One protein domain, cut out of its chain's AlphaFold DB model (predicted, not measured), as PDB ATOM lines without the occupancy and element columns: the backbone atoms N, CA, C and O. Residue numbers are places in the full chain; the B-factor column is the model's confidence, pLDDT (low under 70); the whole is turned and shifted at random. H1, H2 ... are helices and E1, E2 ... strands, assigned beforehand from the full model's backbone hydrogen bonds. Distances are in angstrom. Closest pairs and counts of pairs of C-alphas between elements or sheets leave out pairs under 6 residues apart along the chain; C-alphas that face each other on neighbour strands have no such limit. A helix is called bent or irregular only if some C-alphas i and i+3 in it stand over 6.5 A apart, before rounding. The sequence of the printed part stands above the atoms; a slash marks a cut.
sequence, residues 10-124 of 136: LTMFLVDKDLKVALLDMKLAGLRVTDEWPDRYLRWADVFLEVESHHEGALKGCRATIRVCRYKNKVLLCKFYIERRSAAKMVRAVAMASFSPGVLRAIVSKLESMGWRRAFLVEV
ATOM      1  N   LEU A  10      21.998 -11.144 -20.348       95.38
ATOM      2  CA  LEU A  10      22.968 -10.855 -21.384       95.38
ATOM      3  C   LEU A  10      24.256 -10.330 -20.740       95.38
ATOM      4  O   LEU A  10      24.222  -9.546 -19.792       95.38
ATOM      5  N   THR A  11      25.406 -10.753 -21.242       96.44
ATOM      6  CA  THR A  11      26.711 -10.224 -20.830       96.44
ATOM      7  C   THR A  11      27.665 -10.233 -22.008       96.44
ATOM      8  O   THR A  11      27.495 -11.022 -22.937       96.44
ATOM      9  N   MET A  12      28.677  -9.377 -21.968       97.31
ATOM     10  CA  MET A  12      29.767  -9.387 -22.931       97.31
ATOM     11  C   MET A  12      31.094  -9.255 -22.211       97.31
ATOM     12  O   MET A  12      31.228  -8.487 -21.256       97.31
ATOM     13  N   PHE A  13      32.076  -9.988 -22.712       98.06
ATOM     14  CA  PHE A  13      33.464  -9.894 -22.303       98.06
ATOM     15  C   PHE A  13      34.316  -9.402 -23.455       98.06
ATOM     16  O   PHE A  13      34.138  -9.832 -24.593       98.06
ATOM     17  N   LEU A  14      35.281  -8.556 -23.123       96.94
ATOM     18  CA  LEU A  14      36.430  -8.216 -23.940       96.94
ATOM     19  C   LEU A  14      37.561  -9.133 -23.474       96.94
ATOM     20  O   LEU A  14      37.988  -9.066 -22.320       96.94
ATOM     21  N   VAL A  15      37.958 -10.060 -24.339       95.00
ATOM     22  CA  VAL A  15      38.782 -11.214 -23.952       95.00
ATOM     23  C   VAL A  15      40.226 -11.006 -24.387       95.00
ATOM     24  O   VAL A  15      41.122 -11.172 -23.574       95.00
ATOM     25  N   ASP A  16      40.432 -10.606 -25.642       94.19
ATOM     26  CA  ASP A  16      41.738 -10.468 -26.294       94.19
ATOM     27  C   ASP A  16      42.710 -11.634 -26.027       94.19
ATOM     28  O   ASP A  16      43.843 -11.452 -25.584       94.19
ATOM     29  N   LYS A  17      42.247 -12.863 -26.282       95.56
ATOM     30  CA  LYS A  17      43.038 -14.096 -26.122       95.56
ATOM     31  C   LYS A  17      43.012 -14.935 -27.389       95.56
ATOM     32  O   LYS A  17      42.080 -14.830 -28.185       95.56
ATOM     33  N   ASP A  18      43.989 -15.825 -27.545       96.00
ATOM     34  CA  ASP A  18      43.909 -16.885 -28.553       96.00
ATOM     35  C   ASP A  18      42.650 -17.744 -28.334       96.00
ATOM     36  O   ASP A  18      42.243 -18.015 -27.199       96.00
ATOM     37  N   LEU A  19      42.032 -18.190 -29.428       95.38
ATOM     38  CA  LEU A  19      40.808 -18.984 -29.411       95.38
ATOM     39  C   LEU A  19      40.929 -20.238 -28.541       95.38
ATOM     40  O   LEU A  19      39.988 -20.554 -27.815       95.38
ATOM     41  N   LYS A  20      42.061 -20.946 -28.577       95.19
ATOM     42  CA  LYS A  20      42.256 -22.152 -27.760       95.19
ATOM     43  C   LYS A  20      42.285 -21.807 -26.273       95.19
ATOM     44  O   LYS A  20      41.691 -22.532 -25.480       95.19
ATOM     45  N   VAL A  21      42.915 -20.690 -25.909       96.69
ATOM     46  CA  VAL A  21      42.965 -20.204 -24.522       96.69
ATOM     47  C   VAL A  21      41.573 -19.783 -24.055       96.69
ATOM     48  O   VAL A  21      41.129 -20.217 -22.998       96.69
ATOM     49  N   ALA A  22      40.831 -19.027 -24.868       97.12
ATOM     50  CA  ALA A  22      39.468 -18.626 -24.530       97.12
ATOM     51  C   ALA A  22      38.540 -19.842 -24.325       97.12
ATOM     52  O   ALA A  22      37.764 -19.889 -23.372       97.12
ATOM     53  N   LEU A  23      38.639 -20.861 -25.184       96.62
ATOM     54  CA  LEU A  23      37.867 -22.098 -25.033       96.62
ATOM     55  C   LEU A  23      38.282 -22.900 -23.789       96.62
ATOM     56  O   LEU A  23      37.421 -23.501 -23.141       96.62
ATOM     57  N   LEU A  24      39.571 -22.900 -23.436       97.31
ATOM     58  CA  LEU A  24      40.064 -23.524 -22.209       97.31
ATOM     59  C   LEU A  24      39.516 -22.816 -20.964       97.31
ATOM     60  O   LEU A  24      38.981 -23.491 -20.087       97.31
ATOM     61  N   ASP A  25      39.565 -21.483 -20.916       97.81
ATOM     62  CA  ASP A  25      39.001 -20.691 -19.816       97.81
ATOM     63  C   ASP A  25      37.505 -20.972 -19.645       97.81
ATOM     64  O   ASP A  25      37.029 -21.241 -18.542       97.81
ATOM     65  N   MET A  26      36.753 -21.004 -20.752       97.31
ATOM     66  CA  MET A  26      35.336 -21.375 -20.725       97.31
ATOM     67  C   MET A  26      35.137 -22.778 -20.142       97.31
ATOM     68  O   MET A  26      34.304 -22.962 -19.251       97.31
ATOM     69  N   LYS A  27      35.935 -23.761 -20.577       96.75
ATOM     70  CA  LYS A  27      35.880 -25.130 -20.047       96.75
ATOM     71  C   LYS A  27      36.153 -25.163 -18.542       96.75
ATOM     72  O   LYS A  27      35.390 -25.800 -17.813       96.75
ATOM     73  N   LEU A  28      37.177 -24.450 -18.070       96.81
ATOM     74  CA  LEU A  28      37.527 -24.337 -16.649       96.81
ATOM     75  C   LEU A  28      36.446 -23.602 -15.839       96.81
ATOM     76  O   LEU A  28      36.157 -23.969 -14.699       96.81
ATOM     77  N   ALA A  29      35.761 -22.627 -16.441       96.38
ATOM     78  CA  ALA A  29      34.607 -21.968 -15.837       96.38
ATOM     79  C   ALA A  29      33.375 -22.895 -15.730       96.38
ATOM     80  O   ALA A  29      32.439 -22.605 -14.974       96.38
ATOM     81  N   GLY A  30      33.387 -24.043 -16.415       96.19
ATOM     82  CA  GLY A  30      32.305 -25.028 -16.453       96.19
ATOM     83  C   GLY A  30      31.363 -24.871 -17.648       96.19
ATOM     84  O   GLY A  30      30.270 -25.442 -17.637       96.19
ATOM     85  N   LEU A  31      31.761 -24.093 -18.657       96.31
ATOM     86  CA  LEU A  31      31.057 -23.940 -19.926       96.31
ATOM     87  C   LEU A  31      31.577 -24.946 -20.951       96.31
ATOM     88  O   LEU A  31      32.767 -25.008 -21.244       96.31
ATOM     89  N   ARG A  32      30.665 -25.705 -21.550       93.81
ATOM     90  CA  ARG A  32      30.960 -26.576 -22.691       93.81
ATOM     91  C   ARG A  32      30.380 -25.945 -23.946       93.81
ATOM     92  O   ARG A  32      29.163 -25.801 -24.034       93.81
ATOM     93  N   VAL A  33      31.237 -25.563 -24.887       92.19
ATOM     94  CA  VAL A  33      30.807 -25.136 -26.225       92.19
ATOM     95  C   VAL A  33      30.384 -26.379 -26.995       92.19
ATOM     96  O   VAL A  33      31.102 -27.377 -26.982       92.19
ATOM     97  N   THR A  34      29.203 -26.346 -27.602       86.00
ATOM     98  CA  THR A  34      28.655 -27.476 -28.351       86.00
ATOM     99  C   THR A  34      28.692 -27.192 -29.843       86.00
ATOM    100  O   THR A  34      28.374 -26.082 -30.277       86.00
ATOM    101  N   ASP A  35      29.002 -28.225 -30.622       78.31
ATOM    102  CA  ASP A  35      28.800 -28.216 -32.075       78.31
ATOM    103  C   ASP A  35      27.328 -28.454 -32.440       78.31
ATOM    104  O   ASP A  35      26.892 -28.113 -33.534       78.31
ATOM    105  N   GLU A  36      26.537 -28.970 -31.492       70.62
ATOM    106  CA  GLU A  36      25.085 -29.061 -31.618       70.62
ATOM    107  C   GLU A  36      24.476 -27.665 -31.825       70.62
ATOM    108  O   GLU A  36      24.676 -26.748 -31.017       70.62
ATOM    109  N   TRP A  37      23.683 -27.540 -32.890       68.69
ATOM    110  CA  TRP A  37      22.978 -26.326 -33.302       68.69
ATOM    111  C   TRP A  37      21.455 -26.492 -33.184       68.69
ATOM    112  O   TRP A  37      20.766 -26.742 -34.164       68.69
ATOM    113  N   PRO A  38      20.884 -26.396 -31.972       66.50
ATOM    114  CA  PRO A  38      19.439 -26.425 -31.823       66.50
ATOM    115  C   PRO A  38      18.795 -25.136 -32.363       66.50
ATOM    116  O   PRO A  38      18.812 -24.105 -31.684       66.50
ATOM    117  N   ASP A  39      18.152 -25.231 -33.533       71.31
ATOM    118  CA  ASP A  39      17.429 -24.149 -34.234       71.31
ATOM    119  C   ASP A  39      16.526 -23.316 -33.317       71.31
ATOM    120  O   ASP A  39      16.449 -22.092 -33.427       71.31
ATOM    121  N   ARG A  40      15.896 -23.960 -32.323       75.12
ATOM    122  CA  ARG A  40      15.004 -23.300 -31.352       75.12
ATOM    123  C   ARG A  40      15.645 -22.142 -30.580       75.12
ATOM    124  O   ARG A  40      14.913 -21.307 -30.055       75.12
ATOM    125  N   TYR A  41      16.974 -22.115 -30.452       73.44
ATOM    126  CA  TYR A  41      17.676 -21.023 -29.778       73.44
ATOM    127  C   TYR A  41      18.172 -19.958 -30.755       73.44
ATOM    128  O   TYR A  41      18.256 -18.806 -30.356       73.44
ATOM    129  N   LEU A  42      18.444 -20.296 -32.021       71.81
ATOM    130  CA  LEU A  42      18.954 -19.339 -33.011       71.81
ATOM    131  C   LEU A  42      17.984 -18.191 -33.289       71.81
ATOM    132  O   LEU A  42      18.439 -17.086 -33.558       71.81
ATOM    133  N   ARG A  43      16.674 -18.400 -33.100       80.56
ATOM    134  CA  ARG A  43      15.677 -17.313 -33.140       80.56
ATOM    135  C   ARG A  43      15.957 -16.169 -32.151       80.56
ATOM    136  O   ARG A  43      15.346 -15.119 -32.251       80.56
ATOM    137  N   TRP A  44      16.842 -16.385 -31.175       84.19
ATOM    138  CA  TRP A  44      17.273 -15.394 -30.187       84.19
ATOM    139  C   TRP A  44      18.657 -14.806 -30.486       84.19
ATOM    140  O   TRP A  44      19.203 -14.110 -29.639       84.19
ATOM    141  N   ALA A  45      19.248 -15.082 -31.653       83.88
ATOM    142  CA  ALA A  45      20.536 -14.519 -32.062       83.88
ATOM    143  C   ALA A  45      20.519 -12.981 -32.112       83.88
ATOM    144  O   ALA A  45      21.525 -12.348 -31.786       83.88
ATOM    145  N   ASP A  46      19.369 -12.397 -32.447       88.19
ATOM    146  CA  ASP A  46      19.195 -10.949 -32.583       88.19
ATOM    147  C   ASP A  46      19.304 -10.198 -31.252       88.19
ATOM    148  O   ASP A  46      19.540  -8.993 -31.242       88.19
ATOM    149  N   VAL A  47      19.255 -10.908 -30.114       89.69
ATOM    150  CA  VAL A  47      19.483 -10.316 -28.782       89.69
ATOM    151  C   VAL A  47      20.860  -9.653 -28.651       89.69
ATOM    152  O   VAL A  47      21.078  -8.849 -27.750       89.69
ATOM    153  N   PHE A  48      21.808  -9.999 -29.527       92.31
ATOM    154  CA  PHE A  48      23.144  -9.414 -29.525       92.31
ATOM    155  C   PHE A  48      23.247  -8.105 -30.325       92.31
ATOM    156  O   PHE A  48      24.191  -7.363 -30.081       92.31
ATOM    157  N   LEU A  49      22.303  -7.790 -31.224       91.00
ATOM    158  CA  LEU A  49      22.432  -6.669 -32.173       91.00
ATOM    159  C   LEU A  49      22.603  -5.315 -31.478       91.00
ATOM    160  O   LEU A  49      23.496  -4.537 -31.810       91.00
ATOM    161  N   GLU A  50      21.772  -5.046 -30.475       85.38
ATOM    162  CA  GLU A  50      21.806  -3.775 -29.750       85.38
ATOM    163  C   GLU A  50      23.132  -3.602 -29.000       85.38
ATOM    164  O   GLU A  50      23.752  -2.540 -29.030       85.38
ATOM    165  N   VAL A  51      23.641  -4.681 -28.407       84.88
ATOM    166  CA  VAL A  51      24.936  -4.681 -27.724       84.88
ATOM    167  C   VAL A  51      26.098  -4.492 -28.693       84.88
ATOM    168  O   VAL A  51      27.055  -3.785 -28.370       84.88
ATOM    169  N   GLU A  52      26.027  -5.126 -29.861       91.19
ATOM    170  CA  GLU A  52      27.038  -5.016 -30.909       91.19
ATOM    171  C   GLU A  52      27.169  -3.584 -31.403       91.19
ATOM    172  O   GLU A  52      28.292  -3.096 -31.515       91.19
ATOM    173  N   SER A  53      26.042  -2.897 -31.615       90.62
ATOM    174  CA  SER A  53      26.041  -1.494 -32.040       90.62
ATOM    175  C   SER A  53      26.771  -0.582 -31.044       90.62
ATOM    176  O   SER A  53      27.585   0.245 -31.441       90.62
ATOM    177  N   HIS A  54      26.602  -0.812 -29.738       91.12
ATOM    178  CA  HIS A  54      27.294  -0.049 -28.691       91.12
ATOM    179  C   HIS A  54      28.801  -0.347 -28.601       91.12
ATOM    180  O   HIS A  54      29.548   0.435 -28.016       91.12
ATOM    181  N   HIS A  55      29.263  -1.472 -29.157       92.25
ATOM    182  CA  HIS A  55      30.660  -1.913 -29.091       92.25
ATOM    183  C   HIS A  55      31.315  -2.016 -30.475       92.25
ATOM    184  O   HIS A  55      32.352  -2.668 -30.609       92.25
ATOM    185  N   GLU A  56      30.751  -1.363 -31.494       91.69
ATOM    186  CA  GLU A  56      31.181  -1.491 -32.890       91.69
ATOM    187  C   GLU A  56      32.691  -1.268 -33.059       91.69
ATOM    188  O   GLU A  56      33.376  -2.070 -33.696       91.69
ATOM    189  N   GLY A  57      33.248  -0.248 -32.398       91.50
ATOM    190  CA  GLY A  57      34.683   0.046 -32.445       91.50
ATOM    191  C   GLY A  57      35.569  -1.108 -31.959       91.50
ATOM    192  O   GLY A  57      36.612  -1.372 -32.550       91.50
ATOM    193  N   ALA A  58      35.145  -1.843 -30.924       89.56
ATOM    194  CA  ALA A  58      35.879  -2.997 -30.398       89.56
ATOM    195  C   ALA A  58      35.699  -4.267 -31.249       89.56
ATOM    196  O   ALA A  58      36.511  -5.192 -31.157       89.56
ATOM    197  N   LEU A  59      34.630  -4.320 -32.046       94.50
ATOM    198  CA  LEU A  59      34.236  -5.468 -32.862       94.50
ATOM    199  C   LEU A  59      34.617  -5.324 -34.341       94.50
ATOM    200  O   LEU A  59      34.531  -6.296 -35.094       94.50
ATOM    201  N   LYS A  60      35.055  -4.136 -34.766       92.75
ATOM    202  CA  LYS A  60      35.446  -3.839 -36.145       92.75
ATOM    203  C   LYS A  60      36.464  -4.860 -36.668       92.75
ATOM    204  O   LYS A  60      37.465  -5.145 -36.020       92.75
ATOM    205  N   GLY A  61      36.190  -5.426 -37.844       90.81
ATOM    206  CA  GLY A  61      37.049  -6.430 -38.488       90.81
ATOM    207  C   GLY A  61      36.931  -7.855 -37.926       90.81
ATOM    208  O   GLY A  61      37.542  -8.776 -38.468       90.81
ATOM    209  N   CYS A  62      36.127  -8.080 -36.881       95.12
ATOM    210  CA  CYS A  62      35.900  -9.418 -36.344       95.12
ATOM    211  C   CYS A  62      34.885 -10.201 -37.183       95.12
ATOM    212  O   CYS A  62      33.822  -9.704 -37.548       95.12
ATOM    213  N   ARG A  63      35.149 -11.494 -37.383       95.06
ATOM    214  CA  ARG A  63      34.130 -12.449 -37.815       95.06
ATOM    215  C   ARG A  63      33.318 -12.901 -36.604       95.06
ATOM    216  O   ARG A  63      33.882 -13.439 -35.650       95.06
ATOM    217  N   ALA A  64      32.001 -12.743 -36.670       93.62
ATOM    218  CA  ALA A  64      31.093 -13.239 -35.642       93.62
ATOM    219  C   ALA A  64      30.720 -14.711 -35.880       93.62
ATOM    220  O   ALA A  64      30.569 -15.166 -37.016       93.62
ATOM    221  N   THR A  65      30.571 -15.490 -34.812       91.88
ATOM    222  CA  THR A  65      30.078 -16.871 -34.880       91.88
ATOM    223  C   THR A  65      29.290 -17.213 -33.623       91.88
ATOM    224  O   THR A  65      29.794 -17.060 -32.514       91.88
ATOM    225  N   ILE A  66      28.063 -17.704 -33.795       91.88
ATOM    226  CA  ILE A  66      27.203 -18.125 -32.683       91.88
ATOM    227  C   ILE A  66      27.383 -19.623 -32.426       91.88
ATOM    228  O   ILE A  66      27.482 -20.442 -33.350       91.88
ATOM    229  N   ARG A  67      27.448 -19.983 -31.148       91.44
ATOM    230  CA  ARG A  67      27.488 -21.356 -30.651       91.44
ATOM    231  C   ARG A  67      26.552 -21.510 -29.470       91.44
ATOM    232  O   ARG A  67      26.356 -20.582 -28.685       91.44
ATOM    233  N   VAL A  68      26.013 -22.711 -29.331       92.00
ATOM    234  CA  VAL A  68      25.326 -23.100 -28.109       92.00
ATOM    235  C   VAL A  68      26.370 -23.508 -27.075       92.00
ATOM    236  O   VAL A  68      27.383 -24.134 -27.380       92.00
ATOM    237  N   CYS A  69      26.140 -23.092 -25.838       93.56
ATOM    238  CA  CYS A  69      26.972 -23.405 -24.691       93.56
ATOM    239  C   CYS A  69      26.119 -24.099 -23.627       93.56
ATOM    240  O   CYS A  69      24.952 -23.755 -23.421       93.56
ATOM    241  N   ARG A  70      26.704 -25.055 -22.905       93.44
ATOM    242  CA  ARG A  70      26.089 -25.690 -21.735       93.44
ATOM    243  C   ARG A  70      26.855 -25.330 -20.471       93.44
ATOM    244  O   ARG A  70      28.065 -25.519 -20.406       93.44
ATOM    245  N   TYR A  71      26.132 -24.868 -19.459       94.75
ATOM    246  CA  TYR A  71      26.625 -24.708 -18.095       94.75
ATOM    247  C   TYR A  71      25.787 -25.587 -17.172       94.75
ATOM    248  O   TYR A  71      24.602 -25.314 -16.949       94.75
ATOM    249  N   LYS A  72      26.378 -26.665 -16.645       91.75
ATOM    250  CA  LYS A  72      25.618 -27.738 -15.977       91.75
ATOM    251  C   LYS A  72      24.484 -28.212 -16.913       91.75
ATOM    252  O   LYS A  72      24.742 -28.499 -18.078       91.75
ATOM    253  N   ASN A  73      23.233 -28.198 -16.453       89.12
ATOM    254  CA  ASN A  73      22.053 -28.565 -17.250       89.12
ATOM    255  C   ASN A  73      21.368 -27.358 -17.923       89.12
ATOM    256  O   ASN A  73      20.199 -27.439 -18.297       89.12
ATOM    257  N   LYS A  74      22.039 -26.202 -18.008       91.75
ATOM    258  CA  LYS A  74      21.480 -24.958 -18.556       91.75
ATOM    259  C   LYS A  74      22.115 -24.625 -19.896       91.75
ATOM    260  O   LYS A  74      23.320 -24.789 -20.071       91.75
ATOM    261  N   VAL A  75      21.290 -24.149 -20.822       91.12
ATOM    262  CA  VAL A  75      21.709 -23.734 -22.163       91.12
ATOM    263  C   VAL A  75      21.908 -22.221 -22.202       91.12
ATOM    264  O   VAL A  75      21.116 -21.473 -21.625       91.12
ATOM    265  N   LEU A  76      22.955 -21.799 -22.903       93.19
ATOM    266  CA  LEU A  76      23.270 -20.416 -23.229       93.19
ATOM    267  C   LEU A  76      23.565 -20.295 -24.726       93.19
ATOM    268  O   LEU A  76      24.017 -21.255 -25.353       93.19
ATOM    269  N   LEU A  77      23.363 -19.104 -25.277       93.56
ATOM    270  CA  LEU A  77      23.957 -18.714 -26.552       93.56
ATOM    271  C   LEU A  77      25.245 -17.951 -26.291       93.56
ATOM    272  O   LEU A  77      25.267 -17.056 -25.453       93.56
ATOM    273  N   CYS A  78      26.289 -18.282 -27.036       94.69
ATOM    274  CA  CYS A  78      27.573 -17.601 -27.021       94.69
ATOM    275  C   CYS A  78      27.867 -17.082 -28.433       94.69
ATOM    276  O   CYS A  78      27.954 -17.875 -29.371       94.69
ATOM    277  N   LYS A  79      28.040 -15.770 -28.601       95.25
ATOM    278  CA  LYS A  79      28.504 -15.152 -29.846       95.25
ATOM    279  C   LYS A  79      29.968 -14.765 -29.681       95.25
ATOM    280  O   LYS A  79      30.313 -13.962 -28.820       95.25
ATOM    281  N   PHE A  80      30.826 -15.388 -30.477       96.00
ATOM    282  CA  PHE A  80      32.265 -15.153 -30.494       96.00
ATOM    283  C   PHE A  80      32.611 -14.148 -31.583       96.00
ATOM    284  O   PHE A  80      32.159 -14.306 -32.718       96.00
ATOM    285  N   TYR A  81      33.457 -13.176 -31.254       97.00
ATOM    286  CA  TYR A  81      33.995 -12.195 -32.193       97.00
ATOM    287  C   TYR A  81      35.477 -12.467 -32.386       97.00
ATOM    288  O   TYR A  81      36.279 -12.287 -31.465       97.00
ATOM    289  N   ILE A  82      35.819 -12.971 -33.568       96.94
ATOM    290  CA  ILE A  82      37.135 -13.531 -33.851       96.94
ATOM    291  C   ILE A  82      37.826 -12.700 -34.924       96.94
ATOM    292  O   ILE A  82      37.349 -12.600 -36.053       96.94
ATOM    293  N   GLU A  83      38.988 -12.166 -34.585       95.62
ATOM    294  CA  GLU A  83      39.910 -11.539 -35.520       95.62
ATOM    295  C   GLU A  83      40.936 -12.580 -35.989       95.62
ATOM    296  O   GLU A  83      41.492 -13.342 -35.190       95.62
ATOM    297  N   ARG A  84      41.194 -12.641 -37.300       91.25
ATOM    298  CA  ARG A  84      42.326 -13.408 -37.831       91.25
ATOM    299  C   ARG A  84      43.557 -12.513 -37.833       91.25
ATOM    300  O   ARG A  84      43.592 -11.538 -38.572       91.25
ATOM    301  N   ARG A  85      44.576 -12.887 -37.063       86.00
ATOM    302  CA  ARG A  85      45.928 -12.329 -37.191       86.00
ATOM    303  C   ARG A  85      46.799 -13.374 -37.870       86.00
ATOM    304  O   ARG A  85      46.604 -14.545 -37.586       86.00
ATOM    305  N   SER A  86      47.691 -12.953 -38.765       77.81
ATOM    306  CA  SER A  86      48.695 -13.744 -39.515       77.81
ATOM    307  C   SER A  86      48.719 -15.274 -39.290       77.81
ATOM    308  O   SER A  86      48.471 -16.011 -40.240       77.81
ATOM    309  N   ALA A  87      48.970 -15.763 -38.067       81.50
ATOM    310  CA  ALA A  87      49.004 -17.194 -37.725       81.50
ATOM    311  C   ALA A  87      48.002 -17.676 -36.641       81.50
ATOM    312  O   ALA A  87      47.990 -18.862 -36.312       81.50
ATOM    313  N   ALA A  88      47.156 -16.807 -36.073       87.25
ATOM    314  CA  ALA A  88      46.300 -17.124 -34.924       87.25
ATOM    315  C   ALA A  88      44.874 -16.550 -35.033       87.25
ATOM    316  O   ALA A  88      44.611 -15.530 -35.675       87.25
ATOM    317  N   LYS A  89      43.926 -17.219 -34.368       94.62
ATOM    318  CA  LYS A  89      42.546 -16.735 -34.218       94.62
ATOM    319  C   LYS A  89      42.419 -16.081 -32.850       94.62
ATOM    320  O   LYS A  89      42.410 -16.786 -31.847       94.62
ATOM    321  N   MET A  90      42.279 -14.764 -32.823       96.06
ATOM    322  CA  MET A  90      42.134 -13.999 -31.589       96.06
ATOM    323  C   MET A  90      40.658 -13.762 -31.293       96.06
ATOM    324  O   MET A  90      39.931 -13.210 -32.116       96.06
ATOM    325  N   VAL A  91      40.203 -14.166 -30.112       96.75
ATOM    326  CA  VAL A  91      38.870 -13.844 -29.603       96.75
ATOM    327  C   VAL A  91      38.937 -12.456 -28.985       96.75
ATOM    328  O   VAL A  91      39.465 -12.273 -27.890       96.75
ATOM    329  N   ARG A  92      38.399 -11.464 -29.694       96.88
ATOM    330  CA  ARG A  92      38.350 -10.072 -29.229       96.88
ATOM    331  C   ARG A  92      37.258  -9.890 -28.186       96.88
ATOM    332  O   ARG A  92      37.479  -9.239 -27.166       96.88
ATOM    333  N   ALA A  93      36.117 -10.539 -28.400       97.81
ATOM    334  CA  ALA A  93      35.007 -10.510 -27.470       97.81
ATOM    335  C   ALA A  93      34.176 -11.796 -27.495       97.81
ATOM    336  O   ALA A  93      34.191 -12.555 -28.471       97.81
ATOM    337  N   VAL A  94      33.407 -12.005 -26.427       97.62
ATOM    338  CA  VAL A  94      32.364 -13.034 -26.347       97.62
ATOM    339  C   VAL A  94      31.129 -12.436 -25.690       97.62
ATOM    340  O   VAL A  94      31.193 -12.002 -24.539       97.62
ATOM    341  N   ALA A  95      30.004 -12.439 -26.400       96.94
ATOM    342  CA  ALA A  95      28.699 -12.128 -25.831       96.94
ATOM    343  C   ALA A  95      27.976 -13.423 -25.443       96.94
ATOM    344  O   ALA A  95      28.048 -14.421 -26.160       96.94
ATOM    345  N   MET A  96      27.289 -13.429 -24.303       96.25
ATOM    346  CA  MET A  96      26.554 -14.585 -23.796       96.25
ATOM    347  C   MET A  96      25.133 -14.196 -23.408       96.25
ATOM    348  O   MET A  96      24.938 -13.259 -22.638       96.25
ATOM    349  N   ALA A  97      24.154 -14.960 -23.886       94.81
ATOM    350  CA  ALA A  97      22.754 -14.847 -23.498       94.81
ATOM    351  C   ALA A  97      22.316 -16.116 -22.757       94.81
ATOM    352  O   ALA A  97      22.566 -17.236 -23.212       94.81
ATOM    353  N   SER A  98      21.658 -15.950 -21.612       93.69
ATOM    354  CA  SER A  98      21.161 -17.059 -20.794       93.69
ATOM    355  C   SER A  98      19.642 -17.128 -20.823       93.69
ATOM    356  O   SER A  98      18.953 -16.123 -20.665       93.69
ATOM    357  N   PHE A  99      19.115 -18.348 -20.918       90.94
ATOM    358  CA  PHE A  99      17.682 -18.641 -20.806       90.94
ATOM    359  C   PHE A  99      17.285 -19.073 -19.387       90.94
ATOM    360  O   PHE A  99      16.239 -19.679 -19.164       90.94
ATOM    361  N   SER A 100      18.154 -18.841 -18.403       89.69
ATOM    362  CA  SER A 100      17.906 -19.162 -16.999       89.69
ATOM    363  C   SER A 100      18.486 -18.081 -16.085       89.69
ATOM    364  O   SER A 100      19.652 -17.711 -16.250       89.69
ATOM    365  N   PRO A 101      17.710 -17.589 -15.102       88.94
ATOM    366  CA  PRO A 101      18.160 -16.533 -14.203       88.94
ATOM    367  C   PRO A 101      19.261 -17.028 -13.255       88.94
ATOM    368  O   PRO A 101      19.230 -18.171 -12.794       88.94
ATOM    369  N   GLY A 102      20.212 -16.150 -12.941       87.75
ATOM    370  CA  GLY A 102      21.321 -16.378 -12.008       87.75
ATOM    371  C   GLY A 102      22.493 -17.176 -12.586       87.75
ATOM    372  O   GLY A 102      23.495 -17.371 -11.899       87.75
ATOM    373  N   VAL A 103      22.387 -17.651 -13.830       91.69
ATOM    374  CA  VAL A 103      23.444 -18.435 -14.483       91.69
ATOM    375  C   VAL A 103      24.607 -17.538 -14.891       91.69
ATOM    376  O   VAL A 103      25.759 -17.928 -14.701       91.69
ATOM    377  N   LEU A 104      24.333 -16.333 -15.408       94.12
ATOM    378  CA  LEU A 104      25.401 -15.462 -15.891       94.12
ATOM    379  C   LEU A 104      26.266 -14.957 -14.742       94.12
ATOM    380  O   LEU A 104      27.483 -15.000 -14.865       94.12
ATOM    381  N   ARG A 105      25.679 -14.585 -13.596       91.25
ATOM    382  CA  ARG A 105      26.452 -14.193 -12.399       91.25
ATOM    383  C   ARG A 105      27.483 -15.248 -11.992       91.25
ATOM    384  O   ARG A 105      28.628 -14.905 -11.723       91.25
ATOM    385  N   ALA A 106      27.096 -16.525 -11.992       90.69
ATOM    386  CA  ALA A 106      27.989 -17.621 -11.610       90.69
ATOM    387  C   ALA A 106      29.129 -17.855 -12.619       90.69
ATOM    388  O   ALA A 106      30.217 -18.284 -12.236       90.69
ATOM    389  N   ILE A 107      28.875 -17.606 -13.905       95.31
ATOM    390  CA  ILE A 107      29.877 -17.708 -14.974       95.31
ATOM    391  C   ILE A 107      30.831 -16.513 -14.929       95.31
ATOM    392  O   ILE A 107      32.043 -16.692 -15.017       95.31
ATOM    393  N   VAL A 108      30.281 -15.307 -14.767       95.50
ATOM    394  CA  VAL A 108      31.009 -14.039 -14.841       95.50
ATOM    395  C   VAL A 108      32.141 -13.993 -13.832       95.50
ATOM    396  O   VAL A 108      33.280 -13.790 -14.238       95.50
ATOM    397  N   SER A 109      31.869 -14.282 -12.557       93.81
ATOM    398  CA  SER A 109      32.906 -14.238 -11.520       93.81
ATOM    399  C   SER A 109      34.079 -15.179 -11.812       93.81
ATOM    400  O   SER A 109      35.224 -14.850 -11.517       93.81
ATOM    401  N   LYS A 110      33.818 -16.340 -12.429       96.00
ATOM    402  CA  LYS A 110      34.877 -17.286 -12.801       96.00
ATOM    403  C   LYS A 110      35.712 -16.776 -13.970       96.00
ATOM    404  O   LYS A 110      36.933 -16.824 -13.898       96.00
ATOM    405  N   LEU A 111      35.073 -16.281 -15.027       97.75
ATOM    406  CA  LEU A 111      35.793 -15.767 -16.194       97.75
ATOM    407  C   LEU A 111      36.594 -14.503 -15.851       97.75
ATOM    408  O   LEU A 111      37.739 -14.381 -16.279       97.75
ATOM    409  N   GLU A 112      36.050 -13.609 -15.017       97.00
ATOM    410  CA  GLU A 112      36.779 -12.435 -14.513       97.00
ATOM    411  C   GLU A 112      38.035 -12.850 -13.730       97.00
ATOM    412  O   GLU A 112      39.106 -12.293 -13.965       97.00
ATOM    413  N   SER A 113      37.954 -13.895 -12.894       96.25
ATOM    414  CA  SER A 113      39.132 -14.434 -12.187       96.25
ATOM    415  C   SER A 113      40.204 -15.023 -13.116       96.25
ATOM    416  O   SER A 113      41.359 -15.148 -12.723       96.25
ATOM    417  N   MET A 114      39.842 -15.346 -14.361       96.62
ATOM    418  CA  MET A 114      40.753 -15.812 -15.414       96.62
ATOM    419  C   MET A 114      41.227 -14.658 -16.313       96.62
ATOM    420  O   MET A 114      41.788 -14.892 -17.382       96.62
ATOM    421  N   GLY A 115      40.984 -13.403 -15.926       96.19
ATOM    422  CA  GLY A 115      41.427 -12.216 -16.658       96.19
ATOM    423  C   GLY A 115      40.525 -11.808 -17.823       96.19
ATOM    424  O   GLY A 115      40.952 -11.034 -18.674       96.19
ATOM    425  N   TRP A 116      39.289 -12.313 -17.904       97.88
ATOM    426  CA  TRP A 116      38.319 -11.803 -18.877       97.88
ATOM    427  C   TRP A 116      37.760 -10.469 -18.390       97.88
ATOM    428  O   TRP A 116      37.211 -10.387 -17.292       97.88
ATOM    429  N   ARG A 117      37.826  -9.421 -19.217       97.25
ATOM    430  CA  ARG A 117      37.275  -8.112 -18.852       97.25
ATOM    431  C   ARG A 117      35.802  -8.040 -19.232       97.25
ATOM    432  O   ARG A 117      35.465  -8.020 -20.412       97.25
ATOM    433  N   ARG A 118      34.905  -7.978 -18.251       96.81
ATOM    434  CA  ARG A 118      33.473  -7.777 -18.510       96.81
ATOM    435  C   ARG A 118      33.215  -6.357 -19.020       96.81
ATOM    436  O   ARG A 118      33.629  -5.392 -18.388       96.81
ATOM    437  N   ALA A 119      32.500  -6.242 -20.136       95.81
ATOM    438  CA  ALA A 119      31.986  -4.972 -20.645       95.81
ATOM    439  C   ALA A 119      30.669  -4.599 -19.950       95.81
ATOM    440  O   ALA A 119      30.514  -3.485 -19.464       95.81
ATOM    441  N   PHE A 120      29.740  -5.552 -19.836       94.81
ATOM    442  CA  PHE A 120      28.498  -5.374 -19.082       94.81
ATOM    443  C   PHE A 120      27.904  -6.717 -18.642       94.81
ATOM    444  O   PHE A 120      28.268  -7.788 -19.140       94.81
ATOM    445  N   LEU A 121      26.947  -6.656 -17.717       94.69
ATOM    446  CA  LEU A 121      26.067  -7.761 -17.350       94.69
ATOM    447  C   LEU A 121      24.683  -7.196 -17.029       94.69
ATOM    448  O   LEU A 121      24.542  -6.403 -16.103       94.69
ATOM    449  N   VAL A 122      23.671  -7.671 -17.746       92.19
ATOM    450  CA  VAL A 122      22.258  -7.420 -17.464       92.19
ATOM    451  C   VAL A 122      21.605  -8.766 -17.192       92.19
ATOM    452  O   VAL A 122      21.689  -9.678 -18.008       92.19
ATOM    453  N   GLU A 123      20.969  -8.935 -16.038       90.00
ATOM    454  CA  GLU A 123      20.290 -10.188 -15.711       90.00
ATOM    455  C   GLU A 123      19.034  -9.925 -14.884       90.00
ATOM    456  O   GLU A 123      19.084  -9.297 -13.824       90.00
ATOM    457  N   VAL A 124      17.910 -10.460 -15.355       85.56
ATOM    458  CA  VAL A 124      16.630 -10.443 -14.658       85.56
ATOM    459  C   VAL A 124      16.699 -11.429 -13.499       85.56
ATOM    460  O   VAL A 124      16.669 -12.652 -13.670       85.56
TER     461      VAL A 124
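What this domain is: This is residues 10 to 124 of the 136 residues of an uncharacterized protein of Thermoprotei archaeon (UniProt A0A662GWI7). A twisted sheet of six strands curls round helix H1, and H5 covers the same face beside E6 and E1, meeting H1 at a steep angle. Over the opposite face H3 crosses the strands, while the short helices H2 and H4 only graze the sheet. The printed part has 115 residues, in the order E1 H1 E2 H2 H3 H4 E3 E4 E5 H5 E6; the sheet's order is E2 - E3 - E4 - E5 - E1 - E6, all antiparallel. The class is mixed, helices and strands; the whole is compact, with a radius of gyration of the C-alphas of 13.1 A and spans of 38 by 28 by 27 A.

Where its parts are: E1, residues 10 to 18, begins at C-alpha 10 (22.968, -10.855, -21.384), is 22.9 A long and bends by 55 degrees at residue 14. H1 is residues 19 to 29, 15.2 A; E2 is residues 31 to 34, H2 residues 39 to 42. H3, residues 45 to 54, is 16.3 A long and irregular, with C-alphas 47 and 50 lying 7.0 A apart; H4 is residues 56 to 59. E3, residues 63 to 71, is 24.4 A long and bends by 50 degrees at residue 68. E4, residues 74 to 85, is 33.2 A long; E5, residues 88 to 98, is 28.8 A long and bends by 55 degrees at residue 92. H5 is residues 103 to 113, 16.4 A; E6, residues 117 to 123, is 17.4 A long and ends at C-alpha 123 (20.290, -10.188, -15.711).

How they stand to each other: E3, E4 and E5 form a meander, each strand the antiparallel neighbour of the one before, through two hairpins; N 67 and O 78 are 2.8 A apart, N 79 and O 95 2.8 A. Within hydrogen-bond range are also N 32 and O 70 of E2 and E3, 2.8 A, N 13 and O 94 of E1 and E5, 2.9 A, and N 119 and O 12 of E6 and E1, 2.8 A. E5, H5 and E6 make a split strand-helix-strand unit, two strands running the same way with E1 between them, its crossover right-handed. H1 and H5 touch, closest at the C-alphas of Ala 29 and Lys 110, 5.6 A, at a steep tilt of 62 degrees, opposite ways. H3, on the opposite face at a height over the sheet of 9.3 A, runs across the strands, at 68 degrees to E1 on the local plane. In H1 every O i to N i+4 pair is within hydrogen-bond range, in H3 3 of 6, in H5 6 of 7; H2 and H4 are too short for such a pair.

The domain as a whole: The two C-alphas farthest apart, those of Ser 86 and Val 124, are 40.7 A apart. The printed part has no cut, and its links are tight. Mean pLDDT of the printed part is 91.7; residues 37 to 38 are under 70.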